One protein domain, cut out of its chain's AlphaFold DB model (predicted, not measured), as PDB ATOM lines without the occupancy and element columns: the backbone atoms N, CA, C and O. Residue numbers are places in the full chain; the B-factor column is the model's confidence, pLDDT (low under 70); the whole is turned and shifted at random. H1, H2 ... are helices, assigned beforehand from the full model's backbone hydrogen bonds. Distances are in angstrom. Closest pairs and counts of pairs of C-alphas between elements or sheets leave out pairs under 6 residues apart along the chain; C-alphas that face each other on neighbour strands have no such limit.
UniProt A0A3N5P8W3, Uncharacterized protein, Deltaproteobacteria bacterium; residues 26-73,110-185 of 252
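Overview. This is residues 26 to 73 and 110 to 185 of the 252 residues of an uncharacterized protein of Deltaproteobacteria bacterium (UniProt A0A3N5P8W3). Picture two long helical arms with an empty gap between them: H1 runs out alone, and H2 comes back the opposite way, nearer to H1 at the cut than at its far end. At that far end the short helices H3 and H4 fold back and forth beside the last part of H2, making a small three-helix bundle, while residues 110 to 129 of H2 and residues 180 to 185 stick out. The printed part has 124 residues with four named helices, H1, H2, H3 and H4 in chain order, and no named strand; the class is all helix. The whole is extended, with a radius of gyration of the C-alphas of 22.7 A, and its outline is flat, 71 by 45 by 17 A.

Arrangement. Start with H1, residues 26 to 73, which stands free along its length and touches no helix. Past the cut look for H2, residues 110 to 143, which is apart from H1. Next comes H3, residues 151 to 161, which touches H2 at residues 130 to 141 alone; the closest C-alphas are those of Val 134 and Val 160, 6.1 A apart. These two form a helical hairpin, at a shallow tilt of 25 degrees, opposite ways. H4, residues 165 to 182, touches H3 with its residues 165 to 172 alone; the closest C-alphas, of Ile 156 and Ala 168, are 5.2 A apart. H3 and H4 are a second helical hairpin, also at a shallow tilt of 25 degrees, opposite ways. H2 and H4 are close but not clearly touching, with the closest C-alphas, of Val 141 and Ile 172, 6.9 A apart; they run the same way at a shallow tilt of 11 degrees. H2, H3 and H4 are an up and down bundle, each helix running against the one before it. H1 is apart from H3 and H4. In H1, H2, H3 and H4 every O i to N i+4 pair is within hydrogen-bond range.

Along the chain. Find C-alpha 26 at (-7.328, 10.292, 54.023); from there H1 runs 70.3 A to C-alpha 73. H2 begins at C-alpha 110, at (18.903, 81.294, 52.822), and covers 49.1 A to C-alpha 143. H3 takes 15.4 A from C-alpha 151 to C-alpha 161. H4 runs 25.8 A from C-alpha 165 to C-alpha 182, at (4.017, 26.588, 25.676).

Size, cuts and confidence. The two C-alphas farthest apart are those of Met 26 and Ile 110, at 75.7 A. Residues 74 to 109 are not printed, and C-alphas 73 and 110 are 16.4 A apart across this cut. The link from H2 to H3 is short and that from H3 to H4 is tight. The mean pLDDT of the printed part is 86.5; look for values under 70 at residues 180 to 185.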
ATOM      1  N   MET A  26      -7.608   9.805  52.668       84.75
ATOM      2  CA  MET A  26      -7.328  10.292  54.023       84.75
ATOM      3  C   MET A  26      -5.857  10.702  54.201       84.75
ATOM      4  O   MET A  26      -5.576  11.740  54.800       84.75
ATOM      5  N   SER A  27      -4.922   9.930  53.637       84.75
ATOM      6  CA  SER A  27      -3.491  10.264  53.626       84.75
ATOM      7  C   SER A  27      -3.213  11.569  52.868       84.75
ATOM      8  O   SER A  27      -2.488  12.439  53.356       84.75
ATOM      9  N   THR A  28      -3.863  11.754  51.714       85.44
ATOM     10  CA  THR A  28      -3.740  12.979  50.908       85.44
ATOM     11  C   THR A  28      -4.292  14.191  51.662       85.44
ATOM     12  O   THR A  28      -3.606  15.203  51.775       85.44
ATOM     13  N   LEU A  29      -5.469  14.064  52.283       88.12
ATOM     14  CA  LEU A  29      -6.068  15.126  53.099       88.12
ATOM     15  C   LEU A  29      -5.208  15.485  54.319       88.12
ATOM     16  O   LEU A  29      -5.085  16.659  54.656       88.12
ATOM     17  N   GLN A  30      -4.569  14.510  54.976       89.75
ATOM     18  CA  GLN A  30      -3.630  14.797  56.069       89.75
ATOM     19  C   GLN A  30      -2.373  15.529  55.587       89.75
ATOM     20  O   GLN A  30      -1.880  16.421  56.282       89.75
ATOM     21  N   ALA A  31      -1.847  15.168  54.415       88.88
ATOM     22  CA  ALA A  31      -0.710  15.861  53.816       88.88
ATOM     23  C   ALA A  31      -1.071  17.309  53.444       88.88
ATOM     24  O   ALA A  31      -0.314  18.230  53.754       88.88
ATOM     25  N   GLU A  32      -2.252  17.523  52.859       88.88
ATOM     26  CA  GLU A  32      -2.780  18.854  52.544       88.88
ATOM     27  C   GLU A  32      -3.013  19.695  53.801       88.88
ATOM     28  O   GLU A  32      -2.642  20.870  53.833       88.88
ATOM     29  N   LEU A  33      -3.565  19.100  54.861       91.00
ATOM     30  CA  LEU A  33      -3.815  19.796  56.121       91.00
ATOM     31  C   LEU A  33      -2.502  20.234  56.782       91.00
ATOM     32  O   LEU A  33      -2.370  21.399  57.151       91.00
ATOM     33  N   LYS A  34      -1.483  19.366  56.817       91.06
ATOM     34  CA  LYS A  34      -0.134  19.731  57.288       91.06
ATOM     35  C   LYS A  34       0.519  20.817  56.431       91.06
ATOM     36  O   LYS A  34       1.174  21.715  56.965       91.06
ATOM     37  N   ALA A  35       0.353  20.758  55.110       90.00
ATOM     38  CA  ALA A  35       0.863  21.791  54.212       90.00
ATOM     39  C   ALA A  35       0.189  23.145  54.489       90.00
ATOM     40  O   ALA A  35       0.874  24.163  54.604       90.00
ATOM     41  N   LYS A  36      -1.134  23.149  54.691       89.88
ATOM     42  CA  LYS A  36      -1.901  24.353  55.036       89.88
ATOM     43  C   LYS A  36      -1.545  24.906  56.409       89.88
ATOM     44  O   LYS A  36      -1.378  26.116  56.538       89.88
ATOM     45  N   GLU A  37      -1.356  24.059  57.415       91.94
ATOM     46  CA  GLU A  37      -0.867  24.491  58.729       91.94
ATOM     47  C   GLU A  37       0.510  25.159  58.626       91.94
ATOM     48  O   GLU A  37       0.728  26.219  59.217       91.94
ATOM     49  N   SER A  38       1.418  24.603  57.816       91.62
ATOM     50  CA  SER A  38       2.729  25.210  57.563       91.62
ATOM     51  C   SER A  38       2.617  26.566  56.855       91.62
ATOM     52  O   SER A  38       3.304  27.517  57.236       91.62
ATOM     53  N   GLU A  39       1.737  26.695  55.858       91.50
ATOM     54  CA  GLU A  39       1.463  27.975  55.190       91.50
ATOM     55  C   GLU A  39       0.921  29.022  56.170       91.50
ATOM     56  O   GLU A  39       1.399  30.157  56.180       91.50
ATOM     57  N   VAL A  40      -0.024  28.643  57.036       92.06
ATOM     58  CA  VAL A  40      -0.602  29.537  58.049       92.06
ATOM     59  C   VAL A  40       0.453  29.976  59.064       92.06
ATOM     60  O   VAL A  40       0.522  31.157  59.406       92.06
ATOM     61  N   GLN A  41       1.317  29.068  59.521       91.31
ATOM     62  CA  GLN A  41       2.415  29.413  60.429       91.31
ATOM     63  C   GLN A  41       3.411  30.382  59.781       91.31
ATOM     64  O   GLN A  41       3.777  31.384  60.399       91.31
ATOM     65  N   LYS A  42       3.800  30.143  58.520       91.88
ATOM     66  CA  LYS A  42       4.672  31.055  57.760       91.88
ATOM     67  C   LYS A  42       4.024  32.425  57.565       91.88
ATOM     68  O   LYS A  42       4.684  33.444  57.763       91.88
ATOM     69  N   ALA A  43       2.736  32.461  57.230       88.50
ATOM     70  CA  ALA A  43       1.987  33.705  57.088       88.50
ATOM     71  C   ALA A  43       1.923  34.477  58.416       88.50
ATOM     72  O   ALA A  43       2.195  35.676  58.438       88.50
ATOM     73  N   ASN A  44       1.654  33.800  59.535       89.88
ATOM     74  CA  ASN A  44       1.638  34.422  60.861       89.88
ATOM     75  C   ASN A  44       3.007  34.981  61.265       89.88
ATOM     76  O   ASN A  44       3.079  36.115  61.745       89.88
ATOM     77  N   ALA A  45       4.089  34.238  61.025       91.50
ATOM     78  CA  ALA A  45       5.447  34.724  61.260       91.50
ATOM     79  C   ALA A  45       5.751  35.968  60.404       91.50
ATOM     80  O   ALA A  45       6.275  36.963  60.907       91.50
ATOM     81  N   SER A  46       5.338  35.961  59.132       91.81
ATOM     82  CA  SER A  46       5.472  37.123  58.249       91.81
ATOM     83  C   SER A  46       4.672  38.328  58.752       91.81
ATOM     84  O   SER A  46       5.176  39.448  58.712       91.81
ATOM     85  N   ILE A  47       3.444  38.130  59.242       91.50
ATOM     86  CA  ILE A  47       2.612  39.207  59.799       91.50
ATOM     87  C   ILE A  47       3.269  39.807  61.045       91.50
ATOM     88  O   ILE A  47       3.276  41.027  61.203       91.50
ATOM     89  N   GLN A  48       3.840  38.978  61.920       90.19
ATOM     90  CA  GLN A  48       4.568  39.460  63.096       90.19
ATOM     91  C   GLN A  48       5.804  40.276  62.701       90.19
ATOM     92  O   GLN A  48       5.998  41.367  63.237       90.19
ATOM     93  N   GLY A  49       6.578  39.812  61.715       90.88
ATOM     94  CA  GLY A  49       7.714  40.569  61.175       90.88
ATOM     95  C   GLY A  49       7.297  41.921  60.587       90.88
ATOM     96  O   GLY A  49       7.902  42.949  60.890       90.88
ATOM     97  N   LEU A  50       6.205  41.949  59.814       90.25
ATOM     98  CA  LEU A  50       5.654  43.188  59.258       90.25
ATOM     99  C   LEU A  50       5.174  44.149  60.352       90.25
ATOM    100  O   LEU A  50       5.437  45.345  60.254       90.25
ATOM    101  N   ARG A  51       4.521  43.648  61.408       90.19
ATOM    102  CA  ARG A  51       4.118  44.467  62.565       90.19
ATOM    103  C   ARG A  51       5.321  45.096  63.267       90.19
ATOM    104  O   ARG A  51       5.259  46.279  63.582       90.19
ATOM    105  N   GLY A  52       6.403  44.339  63.464       90.62
ATOM    106  CA  GLY A  52       7.646  44.864  64.042       90.62
ATOM    107  C   GLY A  52       8.246  45.988  63.195       90.62
ATOM    108  O   GLY A  52       8.530  47.068  63.706       90.62
ATOM    109  N   SER A  53       8.334  45.783  61.877       92.06
ATOM    110  CA  SER A  53       8.816  46.812  60.945       92.06
ATOM    111  C   SER A  53       7.932  48.067  60.941       92.06
ATOM    112  O   SER A  53       8.438  49.184  60.833       92.06
ATOM    113  N   LEU A  54       6.615  47.910  61.087       91.19
ATOM    114  CA  LEU A  54       5.676  49.032  61.139       91.19
ATOM    115  C   LEU A  54       5.875  49.866  62.413       91.19
ATOM    116  O   LEU A  54       5.954  51.087  62.331       91.19
ATOM    117  N   GLN A  55       6.066  49.214  63.565       92.00
ATOM    118  CA  GLN A  55       6.393  49.894  64.824       92.00
ATOM    119  C   GLN A  55       7.728  50.647  64.760       92.00
ATOM    120  O   GLN A  55       7.836  51.760  65.275       92.00
ATOM    121  N   GLU A  56       8.743  50.065  64.121       91.19
ATOM    122  CA  GLU A  56      10.042  50.717  63.943       91.19
ATOM    123  C   GLU A  56       9.935  51.952  63.037       91.19
ATOM    124  O   GLU A  56      10.462  53.014  63.370       91.19
ATOM    125  N   LYS A  57       9.167  51.861  61.945       91.69
ATOM    126  CA  LYS A  57       8.868  53.019  61.089       91.69
ATOM    127  C   LYS A  57       8.105  54.110  61.835       91.69
ATOM    128  O   LYS A  57       8.462  55.276  61.704       91.69
ATOM    129  N   ASP A  58       7.114  53.752  62.648       91.12
ATOM    130  CA  ASP A  58       6.382  54.720  63.475       91.12
ATOM    131  C   ASP A  58       7.308  55.435  64.466       91.12
ATOM    132  O   ASP A  58       7.179  56.644  64.682       91.12
ATOM    133  N   LYS A  59       8.270  54.715  65.056       93.12
ATOM    134  CA  LYS A  59       9.291  55.310  65.926       93.12
ATOM    135  C   LYS A  59      10.166  56.303  65.154       93.12
ATOM    136  O   LYS A  59      10.318  57.436  65.605       93.12
ATOM    137  N   LEU A  60      10.666  55.917  63.981       91.12
ATOM    138  CA  LEU A  60      11.484  56.792  63.133       91.12
ATOM    139  C   LEU A  60      10.725  58.050  62.686       91.12
ATOM    140  O   LEU A  60      11.296  59.136  62.666       91.12
ATOM    141  N   ILE A  61       9.429  57.943  62.377       89.19
ATOM    142  CA  ILE A  61       8.591  59.104  62.026       89.19
ATOM    143  C   ILE A  61       8.466  60.069  63.211       89.19
ATOM    144  O   ILE A  61       8.537  61.289  63.029       89.19
ATOM    145  N   LYS A  62       8.301  59.549  64.432       89.25
ATOM    146  CA  LYS A  62       8.256  60.380  65.644       89.25
ATOM    147  C   LYS A  62       9.589  61.082  65.894       89.25
ATOM    148  O   LYS A  62       9.588  62.282  66.148       89.25
ATOM    149  N   GLU A  63      10.706  60.369  65.763       89.38
ATOM    150  CA  GLU A  63      12.050  60.955  65.873       89.38
ATOM    151  C   GLU A  63      12.274  62.039  64.809       89.38
ATOM    152  O   GLU A  63      12.725  63.137  65.127       89.38
ATOM    153  N   GLN A  64      11.870  61.789  63.561       88.69
ATOM    154  CA  GLN A  64      11.957  62.774  62.482       88.69
ATOM    155  C   GLN A  64      11.099  64.018  62.758       88.69
ATOM    156  O   GLN A  64      11.514  65.133  62.445       88.69
ATOM    157  N   THR A  65       9.914  63.839  63.345       85.44
ATOM    158  CA  THR A  65       9.041  64.953  63.741       85.44
ATOM    159  C   THR A  65       9.690  65.780  64.850       85.44
ATOM    160  O   THR A  65       9.793  66.993  64.707       85.44
ATOM    161  N   SER A  66      10.237  65.128  65.881       85.62
ATOM    162  CA  SER A  66      10.965  65.799  66.969       85.62
ATOM    163  C   SER A  66      12.155  66.610  66.450       85.62
ATOM    164  O   SER A  66      12.304  67.780  66.785       85.62
ATOM    165  N   LEU A  67      12.967  66.025  65.562       87.44
ATOM    166  CA  LEU A  67      14.094  66.726  64.939       87.44
ATOM    167  C   LEU A  67      13.636  67.930  64.108       87.44
ATOM    168  O   LEU A  67      14.317  68.954  64.056       87.44
ATOM    169  N   ARG A  68      12.479  67.833  63.447       83.81
ATOM    170  CA  ARG A  68      11.913  68.945  62.679       83.81
ATOM    171  C   ARG A  68      11.492  70.102  63.586       83.81
ATOM    172  O   ARG A  68      11.747  71.255  63.231       83.81
ATOM    173  N   ASP A  69      10.900  69.795  64.735       83.38
ATOM    174  CA  ASP A  69      10.509  70.788  65.736       83.38
ATOM    175  C   ASP A  69      11.744  71.458  66.362       83.38
ATOM    176  O   ASP A  69      11.798  72.686  66.455       83.38
ATOM    177  N   GLU A  70      12.791  70.688  66.673       85.94
ATOM    178  CA  GLU A  70      14.082  71.215  67.140       85.94
ATOM    179  C   GLU A  70      14.736  72.145  66.109       85.94
ATOM    180  O   GLU A  70      15.169  73.246  66.449       85.94
ATOM    181  N   ILE A  71      14.757  71.760  64.827       84.44
ATOM    182  CA  ILE A  71      15.272  72.616  63.747       84.44
ATOM    183  C   ILE A  71      14.453  73.906  63.637       84.44
ATOM    184  O   ILE A  71      15.023  74.978  63.416       84.44
ATOM    185  N   SER A  72      13.129  73.830  63.784       79.88
ATOM    186  CA  SER A  72      12.266  75.015  63.772       79.88
ATOM    187  C   SER A  72      12.594  75.954  64.934       79.88
ATOM    188  O   SER A  72      12.796  77.149  64.717       79.88
ATOM    189  N   SER A  73      12.738  75.411  66.145       78.31
ATOM    190  CA  SER A  73      13.108  76.174  67.341       78.31
ATOM    191  C   SER A  73      14.505  76.804  67.229       78.31
ATOM    192  O   SER A  73      14.702  77.972  67.580       78.31
ATOM    193  N   ILE A 110      18.376  82.574  52.329       76.31
ATOM    194  CA  ILE A 110      18.903  81.294  52.822       76.31
ATOM    195  C   ILE A 110      17.760  80.294  53.021       76.31
ATOM    196  O   ILE A 110      17.905  79.131  52.635       76.31
ATOM    197  N   GLU A 111      16.622  80.727  53.566       78.06
ATOM    198  CA  GLU A 111      15.449  79.874  53.773       78.06
ATOM    199  C   GLU A 111      14.886  79.366  52.434       78.06
ATOM    200  O   GLU A 111      14.618  78.171  52.282       78.06
ATOM    201  N   VAL A 112      14.789  80.241  51.429       83.50
ATOM    202  CA  VAL A 112      14.380  79.873  50.065       83.50
ATOM    203  C   VAL A 112      15.380  78.902  49.435       83.50
ATOM    204  O   VAL A 112      14.968  77.870  48.905       83.50
ATOM    205  N   LYS A 113      16.690  79.166  49.536       79.81
ATOM    206  CA  LYS A 113      17.732  78.264  49.011       79.81
ATOM    207  C   LYS A 113      17.708  76.891  49.683       79.81
ATOM    208  O   LYS A 113      17.928  75.886  49.010       79.81
ATOM    209  N   GLN A 114      17.447  76.821  50.989       77.44
ATOM    210  CA  GLN A 114      17.304  75.545  51.695       77.44
ATOM    211  C   GLN A 114      16.066  74.780  51.224       77.44
ATOM    212  O   GLN A 114      16.192  73.603  50.898       77.44
ATOM    213  N   LYS A 115      14.906  75.440  51.098       82.38
ATOM    214  CA  LYS A 115      13.687  74.808  50.560       82.38
ATOM    215  C   LYS A 115      13.895  74.285  49.138       82.38
ATOM    216  O   LYS A 115      13.518  73.156  48.849       82.38
ATOM    217  N   GLN A 116      14.560  75.058  48.280       82.81
ATOM    218  CA  GLN A 116      14.902  74.624  46.922       82.81
ATOM    219  C   GLN A 116      15.815  73.391  46.925       82.81
ATOM    220  O   GLN A 116      15.533  72.433  46.212       82.81
ATOM    221  N   LYS A 117      16.862  73.372  47.763       82.19
ATOM    222  CA  LYS A 117      17.733  72.193  47.913       82.19
ATOM    223  C   LYS A 117      16.978  70.967  48.426       82.19
ATOM    224  O   LYS A 117      17.229  69.865  47.951       82.19
ATOM    225  N   GLU A 118      16.066  71.138  49.382       79.25
ATOM    226  CA  GLU A 118      15.226  70.043  49.885       79.25
ATOM    227  C   GLU A 118      14.278  69.507  48.801       79.25
ATOM    228  O   GLU A 118      14.112  68.293  48.676       79.25
ATOM    229  N   GLU A 119      13.661  70.380  48.002       84.19
ATOM    230  CA  GLU A 119      12.814  69.967  46.878       84.19
ATOM    231  C   GLU A 119      13.610  69.252  45.785       84.19
ATOM    232  O   GLU A 119      13.158  68.229  45.269       84.19
ATOM    233  N   GLU A 120      14.800  69.747  45.449       84.75
ATOM    234  CA  GLU A 120      15.692  69.112  44.480       84.75
ATOM    235  C   GLU A 120      16.156  67.734  44.970       84.75
ATOM    236  O   GLU A 120      16.097  66.763  44.214       84.75
ATOM    237  N   ALA A 121      16.514  67.612  46.252       83.19
ATOM    238  CA  ALA A 121      16.858  66.333  46.868       83.19
ATOM    239  C   ALA A 121      15.682  65.342  46.828       83.19
ATOM    240  O   ALA A 121      15.872  64.195  46.430       83.19
ATOM    241  N   LYS A 122      14.457  65.784  47.151       86.25
ATOM    242  CA  LYS A 122      13.246  64.946  47.057       86.25
ATOM    243  C   LYS A 122      12.956  64.507  45.624       86.25
ATOM    244  O   LYS A 122      12.587  63.356  45.399       86.25
ATOM    245  N   ARG A 123      13.123  65.405  44.646       84.88
ATOM    246  CA  ARG A 123      12.970  65.069  43.222       84.88
ATOM    247  C   ARG A 123      14.002  64.030  42.801       84.88
ATOM    248  O   ARG A 123      13.616  63.029  42.205       84.88
ATOM    249  N   LYS A 124      15.271  64.219  43.167       89.12
ATOM    250  CA  LYS A 124      16.341  63.261  42.876       89.12
ATOM    251  C   LYS A 124      16.064  61.894  43.505       89.12
ATOM    252  O   LYS A 124      16.073  60.896  42.800       89.12
ATOM    253  N   GLU A 125      15.687  61.852  44.781       84.75
ATOM    254  CA  GLU A 125      15.326  60.604  45.466       84.75
ATOM    255  C   GLU A 125      14.133  59.901  44.791       84.75
ATOM    256  O   GLU A 125      14.123  58.680  44.637       84.75
ATOM    257  N   SER A 126      13.124  60.661  44.345       83.31
ATOM    258  CA  SER A 126      11.986  60.096  43.609       83.31
ATOM    259  C   SER A 126      12.382  59.534  42.237       83.31
ATOM    260  O   SER A 126      11.856  58.499  41.829       83.31
ATOM    261  N   GLN A 127      13.332  60.178  41.551       85.00
ATOM    262  CA  GLN A 127      13.878  59.698  40.282       85.00
ATOM    263  C   GLN A 127      14.704  58.429  40.487       85.00
ATOM    264  O   GLN A 127      14.491  57.461  39.762       85.00
ATOM    265  N   ASP A 128      15.566  58.392  41.503       87.75
ATOM    266  CA  ASP A 128      16.379  57.219  41.838       87.75
ATOM    267  C   ASP A 128      15.483  56.009  42.159       87.75
ATOM    268  O   ASP A 128      15.684  54.923  41.614       87.75
ATOM    269  N   LYS A 129      14.409  56.209  42.941       86.94
ATOM    270  CA  LYS A 129      13.394  55.174  43.219       86.94
ATOM    271  C   LYS A 129      12.675  54.694  41.960       86.94
ATOM    272  O   LYS A 129      12.405  53.498  41.819       86.94
ATOM    273  N   LEU A 130      12.338  55.602  41.042       86.75
ATOM    274  CA  LEU A 130      11.713  55.234  39.772       86.75
ATOM    275  C   LEU A 130      12.677  54.415  38.905       86.75
ATOM    276  O   LEU A 130      12.271  53.389  38.366       86.75
ATOM    277  N   ILE A 131      13.946  54.817  38.817       88.56
ATOM    278  CA  ILE A 131      14.995  54.098  38.079       88.56
ATOM    279  C   ILE A 131      15.196  52.694  38.657       88.56
ATOM    280  O   ILE A 131      15.248  51.721  37.902       88.56
ATOM    281  N   GLU A 132      15.257  52.565  39.983       91.31
ATOM    282  CA  GLU A 132      15.362  51.272  40.663       91.31
ATOM    283  C   GLU A 132      14.149  50.384  40.352       91.31
ATOM    284  O   GLU A 132      14.296  49.211  39.994       91.31
ATOM    285  N   THR A 133      12.946  50.962  40.400       89.06
ATOM    286  CA  THR A 133      11.704  50.245  40.096       89.06
ATOM    287  C   THR A 133      11.691  49.774  38.643       89.06
ATOM    288  O   THR A 133      11.496  48.583  38.397       89.06
ATOM    289  N   VAL A 134      11.974  50.656  37.681       88.69
ATOM    290  CA  VAL A 134      12.069  50.316  36.251       88.69
ATOM    291  C   VAL A 134      13.093  49.204  36.027       88.69
ATOM    292  O   VAL A 134      12.770  48.209  35.384       88.69
ATOM    293  N   SER A 135      14.274  49.305  36.641       90.44
ATOM    294  CA  SER A 135      15.326  48.283  36.547       90.44
ATOM    295  C   SER A 135      14.879  46.929  37.111       90.44
ATOM    296  O   SER A 135      15.215  45.876  36.568       90.44
ATOM    297  N   SER A 136      14.102  46.925  38.200       92.25
ATOM    298  CA  SER A 136      13.563  45.691  38.782       92.25
ATOM    299  C   SER A 136      12.545  45.009  37.859       92.25
ATOM    300  O   SER A 136      12.563  43.785  37.723       92.25
ATOM    301  N   TYR A 137      11.687  45.788  37.196       90.69
ATOM    302  CA  TYR A 137      10.710  45.274  36.238       90.69
ATOM    303  C   TYR A 137      11.385  44.802  34.957       90.69
ATOM    304  O   TYR A 137      11.052  43.725  34.474       90.69
ATOM    305  N   GLN A 138      12.382  45.537  34.467       90.12
ATOM    306  CA  GLN A 138      13.207  45.121  33.339       90.12
ATOM    307  C   GLN A 138      13.806  43.730  33.578       90.12
ATOM    308  O   GLN A 138      13.594  42.832  32.771       90.12
ATOM    309  N   LYS A 139      14.429  43.492  34.741       91.94
ATOM    310  CA  LYS A 139      14.957  42.162  35.097       91.94
ATOM    311  C   LYS A 139      13.886  41.070  35.121       91.94
ATOM    312  O   LYS A 139      14.159  39.949  34.706       91.94
ATOM    313  N   LYS A 140      12.674  41.369  35.608       89.44
ATOM    314  CA  LYS A 140      11.557  40.404  35.597       89.44
ATOM    315  C   LYS A 140      11.149  40.048  34.171       89.44
ATOM    316  O   LYS A 140      10.947  38.880  33.879       89.44
ATOM    317  N   VAL A 141      11.048  41.040  33.292       89.56
ATOM    318  CA  VAL A 141      10.655  40.845  31.893       89.56
ATOM    319  C   VAL A 141      11.751  40.110  31.108       89.56
ATOM    320  O   VAL A 141      11.450  39.165  30.382       89.56
ATOM    321  N   GLU A 142      13.021  40.451  31.327       89.50
ATOM    322  CA  GLU A 142      14.175  39.745  30.750       89.50
ATOM    323  C   GLU A 142      14.278  38.293  31.239       89.50
ATOM    324  O   GLU A 142      14.610  37.403  30.458       89.50
ATOM    325  N   ALA A 143      13.934  38.015  32.504       88.75
ATOM    326  CA  ALA A 143      13.850  36.648  33.028       88.75
ATOM    327  C   ALA A 143      12.750  35.823  32.339       88.75
ATOM    328  O   ALA A 143      12.867  34.604  32.229       88.75
ATOM    329  N   LEU A 144      11.718  36.488  31.812       87.25
ATOM    330  CA  LEU A 144      10.731  35.870  30.931       87.25
ATOM    331  C   LEU A 144      11.228  35.751  29.494       87.25
ATOM    332  O   LEU A 144      10.452  35.347  28.644       87.25
ATOM    333  N   GLY A 145      12.484  36.069  29.183       85.50
ATOM    334  CA  GLY A 145      13.073  35.939  27.850       85.50
ATOM    335  C   GLY A 145      12.558  36.949  26.823       85.50
ATOM    336  O   GLY A 145      12.711  36.697  25.631       85.50
ATOM    337  N   LEU A 146      11.926  38.036  27.272       88.75
ATOM    338  CA  LEU A 146      11.564  39.184  26.438       88.75
ATOM    339  C   LEU A 146      12.728  40.180  26.399       88.75
ATOM    340  O   LEU A 146      13.435  40.345  27.395       88.75
ATOM    341  N   LYS A 147      12.933  40.841  25.261       89.19
ATOM    342  CA  LYS A 147      14.026  41.798  25.035       89.19
ATOM    343  C   LYS A 147      13.489  43.164  24.610       89.19
ATOM    344  O   LYS A 147      12.353  43.276  24.160       89.19
ATOM    345  N   GLU A 148      14.333  44.193  24.715       84.00
ATOM    346  CA  GLU A 148      14.045  45.497  24.105       84.00
ATOM    347  C   GLU A 148      13.742  45.324  22.608       84.00
ATOM    348  O   GLU A 148      14.526  44.707  21.879       84.00
ATOM    349  N   GLY A 149      12.597  45.856  22.172       83.00
ATOM    350  CA  GLY A 149      12.054  45.692  20.821       83.00
ATOM    351  C   GLY A 149      10.911  44.679  20.702       83.00
ATOM    352  O   GLY A 149      10.244  44.665  19.670       83.00
ATOM    353  N   ASP A 150      10.645  43.863  21.727       88.94
ATOM    354  CA  ASP A 150       9.402  43.090  21.795       88.94
ATOM    355  C   ASP A 150       8.248  44.012  22.226       88.94
ATOM    356  O   ASP A 150       8.341  44.668  23.265       88.94
ATOM    357  N   ASP A 151       7.117  43.995  21.510       89.12
ATOM    358  CA  ASP A 151       5.939  44.825  21.840       89.12
ATOM    359  C   ASP A 151       5.523  44.673  23.316       89.12
ATOM    360  O   ASP A 151       5.232  45.641  24.019       89.12
ATOM    361  N   ALA A 152       5.560  43.436  23.823       87.06
ATOM    362  CA  ALA A 152       5.226  43.127  25.210       87.06
ATOM    363  C   ALA A 152       6.235  43.705  26.220       87.06
ATOM    364  O   ALA A 152       5.849  44.039  27.341       87.06
ATOM    365  N   TYR A 153       7.514  43.818  25.847       91.38
ATOM    366  CA  TYR A 153       8.541  44.441  26.678       91.38
ATOM    367  C   TYR A 153       8.293  45.948  26.792       91.38
ATOM    368  O   TYR A 153       8.253  46.490  27.902       91.38
ATOM    369  N   ASP A 154       8.069  46.610  25.656       91.50
ATOM    370  CA  ASP A 154       7.877  48.059  25.596       91.50
ATOM    371  C   ASP A 154       6.579  48.488  26.291       91.50
ATOM    372  O   ASP A 154       6.592  49.438  27.079       91.50
ATOM    373  N   GLU A 155       5.492  47.723  26.120       91.62
ATOM    374  CA  GLU A 155       4.239  47.910  26.865       91.62
ATOM    375  C   GLU A 155       4.475  47.884  28.384       91.62
ATOM    376  O   GLU A 155       4.003  48.757  29.117       91.62
ATOM    377  N   ILE A 156       5.211  46.887  28.886       90.88
ATOM    378  CA  ILE A 156       5.467  46.754  30.326       90.88
ATOM    379  C   ILE A 156       6.353  47.897  30.819       90.88
ATOM    380  O   ILE A 156       6.065  48.483  31.866       90.88
ATOM    381  N   ARG A 157       7.396  48.255  30.068       90.12
ATOM    382  CA  ARG A 157       8.280  49.372  30.412       90.12
ATOM    383  C   ARG A 157       7.507  50.685  30.498       90.12
ATOM    384  O   ARG A 157       7.665  51.419  31.473       90.12
ATOM    385  N   GLU A 158       6.646  50.967  29.526       92.81
ATOM    386  CA  GLU A 158       5.840  52.185  29.501       92.81
ATOM    387  C   GLU A 158       4.866  52.246  30.686       92.81
ATOM    388  O   GLU A 158       4.747  53.285  31.344       92.81
ATOM    389  N   LEU A 159       4.219  51.126  31.021       92.31
ATOM    390  CA  LEU A 159       3.344  51.032  32.190       92.31
ATOM    391  C   LEU A 159       4.096  51.334  33.492       92.31
ATOM    392  O   LEU A 159       3.570  52.045  34.349       92.31
ATOM    393  N   VAL A 160       5.327  50.840  33.639       91.75
ATOM    394  CA  VAL A 160       6.151  51.072  34.836       91.75
ATOM    395  C   VAL A 160       6.612  52.529  34.914       91.75
ATOM    396  O   VAL A 160       6.496  53.138  35.974       91.75
ATOM    397  N   VAL A 161       7.041  53.128  33.798       90.31
ATOM    398  CA  VAL A 161       7.415  54.556  33.736       90.31
ATOM    399  C   VAL A 161       6.223  55.465  34.058       90.31
ATOM    400  O   VAL A 161       6.383  56.472  34.744       90.31
ATOM    401  N   LYS A 162       5.009  55.090  33.632       92.00
ATOM    402  CA  LYS A 162       3.755  55.793  33.962       92.00
ATOM    403  C   LYS A 162       3.255  55.539  35.394       92.00
ATOM    404  O   LYS A 162       2.232  56.098  35.783       92.00
ATOM    405  N   GLY A 163       3.930  54.696  36.179       88.94
ATOM    406  CA  GLY A 163       3.537  54.350  37.550       88.94
ATOM    407  C   GLY A 163       2.370  53.358  37.659       88.94
ATOM    408  O   GLY A 163       1.821  53.155  38.742       88.94
ATOM    409  N   LEU A 164       1.978  52.706  36.561       91.88
ATOM    410  CA  LEU A 164       0.895  51.718  36.496       91.88
ATOM    411  C   LEU A 164       1.391  50.303  36.849       91.88
ATOM    412  O   LEU A 164       1.166  49.337  36.118       91.88
ATOM    413  N   TYR A 165       2.040  50.165  38.009       90.94
ATOM    414  CA  TYR A 165       2.723  48.932  38.432       90.94
ATOM    415  C   TYR A 165       1.800  47.708  38.511       90.94
ATOM    416  O   TYR A 165       2.175  46.615  38.098       90.94
ATOM    417  N   LYS A 166       0.553  47.888  38.967       91.31
ATOM    418  CA  LYS A 166      -0.434  46.795  39.036       91.31
ATOM    419  C   LYS A 166      -0.754  46.230  37.652       91.31
ATOM    420  O   LYS A 166      -0.879  45.021  37.492       91.31
ATOM    421  N   THR A 167      -0.892  47.106  36.660       90.25
ATOM    422  CA  THR A 167      -1.177  46.710  35.278       90.25
ATOM    423  C   THR A 167       0.035  46.016  34.662       90.25
ATOM    424  O   THR A 167      -0.125  44.982  34.016       90.25
ATOM    425  N   ALA A 168       1.241  46.524  34.936       90.12
ATOM    426  CA  ALA A 168       2.492  45.878  34.541       90.12
ATOM    427  C   ALA A 168       2.616  44.459  35.131       90.12
ATOM    428  O   ALA A 168       2.883  43.513  34.395       90.12
ATOM    429  N   ASP A 169       2.321  44.274  36.424       90.75
ATOM    430  CA  ASP A 169       2.333  42.954  37.075       90.75
ATOM    431  C   ASP A 169       1.310  41.985  36.467       90.75
ATOM    432  O   ASP A 169       1.593  40.798  36.301       90.75
ATOM    433  N   ILE A 170       0.107  42.467  36.134       90.88
ATOM    434  CA  ILE A 170      -0.916  41.650  35.464       90.88
ATOM    435  C   ILE A 170      -0.412  41.193  34.093       90.88
ATOM    436  O   ILE A 170      -0.603  40.031  33.729       90.88
ATOM    437  N   ARG A 171       0.246  42.084  33.342       89.69
ATOM    438  CA  ARG A 171       0.784  41.774  32.015       89.69
ATOM    439  C   ARG A 171       1.921  40.755  32.093       89.69
ATOM    440  O   ARG A 171       1.865  39.759  31.377       89.69
ATOM    441  N   ILE A 172       2.860  40.941  33.024       91.75
ATOM    442  CA  ILE A 172       3.933  39.983  33.342       91.75
ATOM    443  C   ILE A 172       3.348  38.604  33.662       91.75
ATOM    444  O   ILE A 172       3.704  37.624  33.017       91.75
ATOM    445  N   LYS A 173       2.371  38.524  34.575       90.56
ATOM    446  CA  LYS A 173       1.719  37.252  34.937       90.56
ATOM    447  C   LYS A 173       0.992  36.588  33.771       90.56
ATOM    448  O   LYS A 173       0.872  35.366  33.730       90.56
ATOM    449  N   LYS A 174       0.437  37.375  32.848       89.62
ATOM    450  CA  LYS A 174      -0.217  36.838  31.651       89.62
ATOM    451  C   LYS A 174       0.814  36.181  30.727       89.62
ATOM    452  O   LYS A 174       0.585  35.057  30.298       89.62
ATOM    453  N   ILE A 175       1.955  36.832  30.518       88.19
ATOM    454  CA  ILE A 175       3.068  36.300  29.718       88.19
ATOM    455  C   ILE A 175       3.675  35.058  30.385       88.19
ATOM    456  O   ILE A 175       3.928  34.069  29.706       88.19
ATOM    457  N   GLU A 176       3.844  35.062  31.711       88.25
ATOM    458  CA  GLU A 176       4.269  33.879  32.479       88.25
ATOM    459  C   GLU A 176       3.351  32.679  32.234       88.25
ATOM    460  O   GLU A 176       3.824  31.576  31.961       88.25
ATOM    461  N   LYS A 177       2.030  32.892  32.290       84.69
ATOM    462  CA  LYS A 177       1.048  31.836  32.016       84.69
ATOM    463  C   LYS A 177       1.143  31.345  30.577       84.69
ATOM    464  O   LYS A 177       1.178  30.139  30.361       84.69
ATOM    465  N   GLU A 178       1.218  32.258  29.613       81.25
ATOM    466  CA  GLU A 178       1.344  31.919  28.191       81.25
ATOM    467  C   GLU A 178       2.618  31.099  27.927       81.25
ATOM    468  O   GLU A 178       2.543  30.074  27.256       81.25
ATOM    469  N   LYS A 179       3.756  31.447  28.546       73.44
ATOM    470  CA  LYS A 179       4.990  30.650  28.456       73.44
ATOM    471  C   LYS A 179       4.893  29.296  29.158       73.44
ATOM    472  O   LYS A 179       5.277  28.297  28.564       73.44
ATOM    473  N   SER A 180       4.299  29.214  30.350       65.19
ATOM    474  CA  SER A 180       4.111  27.924  31.041       65.19
ATOM    475  C   SER A 180       3.210  26.942  30.282       65.19
ATOM    476  O   SER A 180       3.345  25.733  30.448       65.19
ATOM    477  N   VAL A 181       2.305  27.449  29.437       59.00
ATOM    478  CA  VAL A 181       1.447  26.628  28.569       59.00
ATOM    479  C   VAL A 181       2.205  26.161  27.322       59.00
ATOM    480  O   VAL A 181       1.921  25.079  26.818       59.00
ATOM    481  N   VAL A 182       3.181  26.937  26.839       56.00
ATOM    482  CA  VAL A 182       4.017  26.588  25.676       56.00
ATOM    483  C   VAL A 182       5.181  25.655  26.052       56.00
ATOM    484  O   VAL A 182       5.516  24.772  25.268       56.00
ATOM    485  N   ASP A 183       5.754  25.790  27.253       52.53
ATOM    486  CA  ASP A 183       6.821  24.908  27.767       52.53
ATOM    487  C   ASP A 183       6.289  23.590  28.369       52.53
ATOM    488  O   ASP A 183       7.056  22.664  28.659       52.53
ATOM    489  N   ALA A 184       4.968  23.458  28.524       48.31
ATOM    490  CA  ALA A 184       4.338  22.165  28.738       48.31
ATOM    491  C   ALA A 184       4.466  21.359  27.434       48.31
ATOM    492  O   ALA A 184       3.794  21.654  26.448       48.31
ATOM    493  N   LYS A 185       5.378  20.372  27.427       48.53
ATOM    494  CA  LYS A 185       5.614  19.418  26.325       48.53
ATOM    495  C   LYS A 185       4.313  19.077  25.581       48.53
ATOM    496  O   LYS A 185       3.300  18.869  26.255       48.53
TER     497      LYS A 185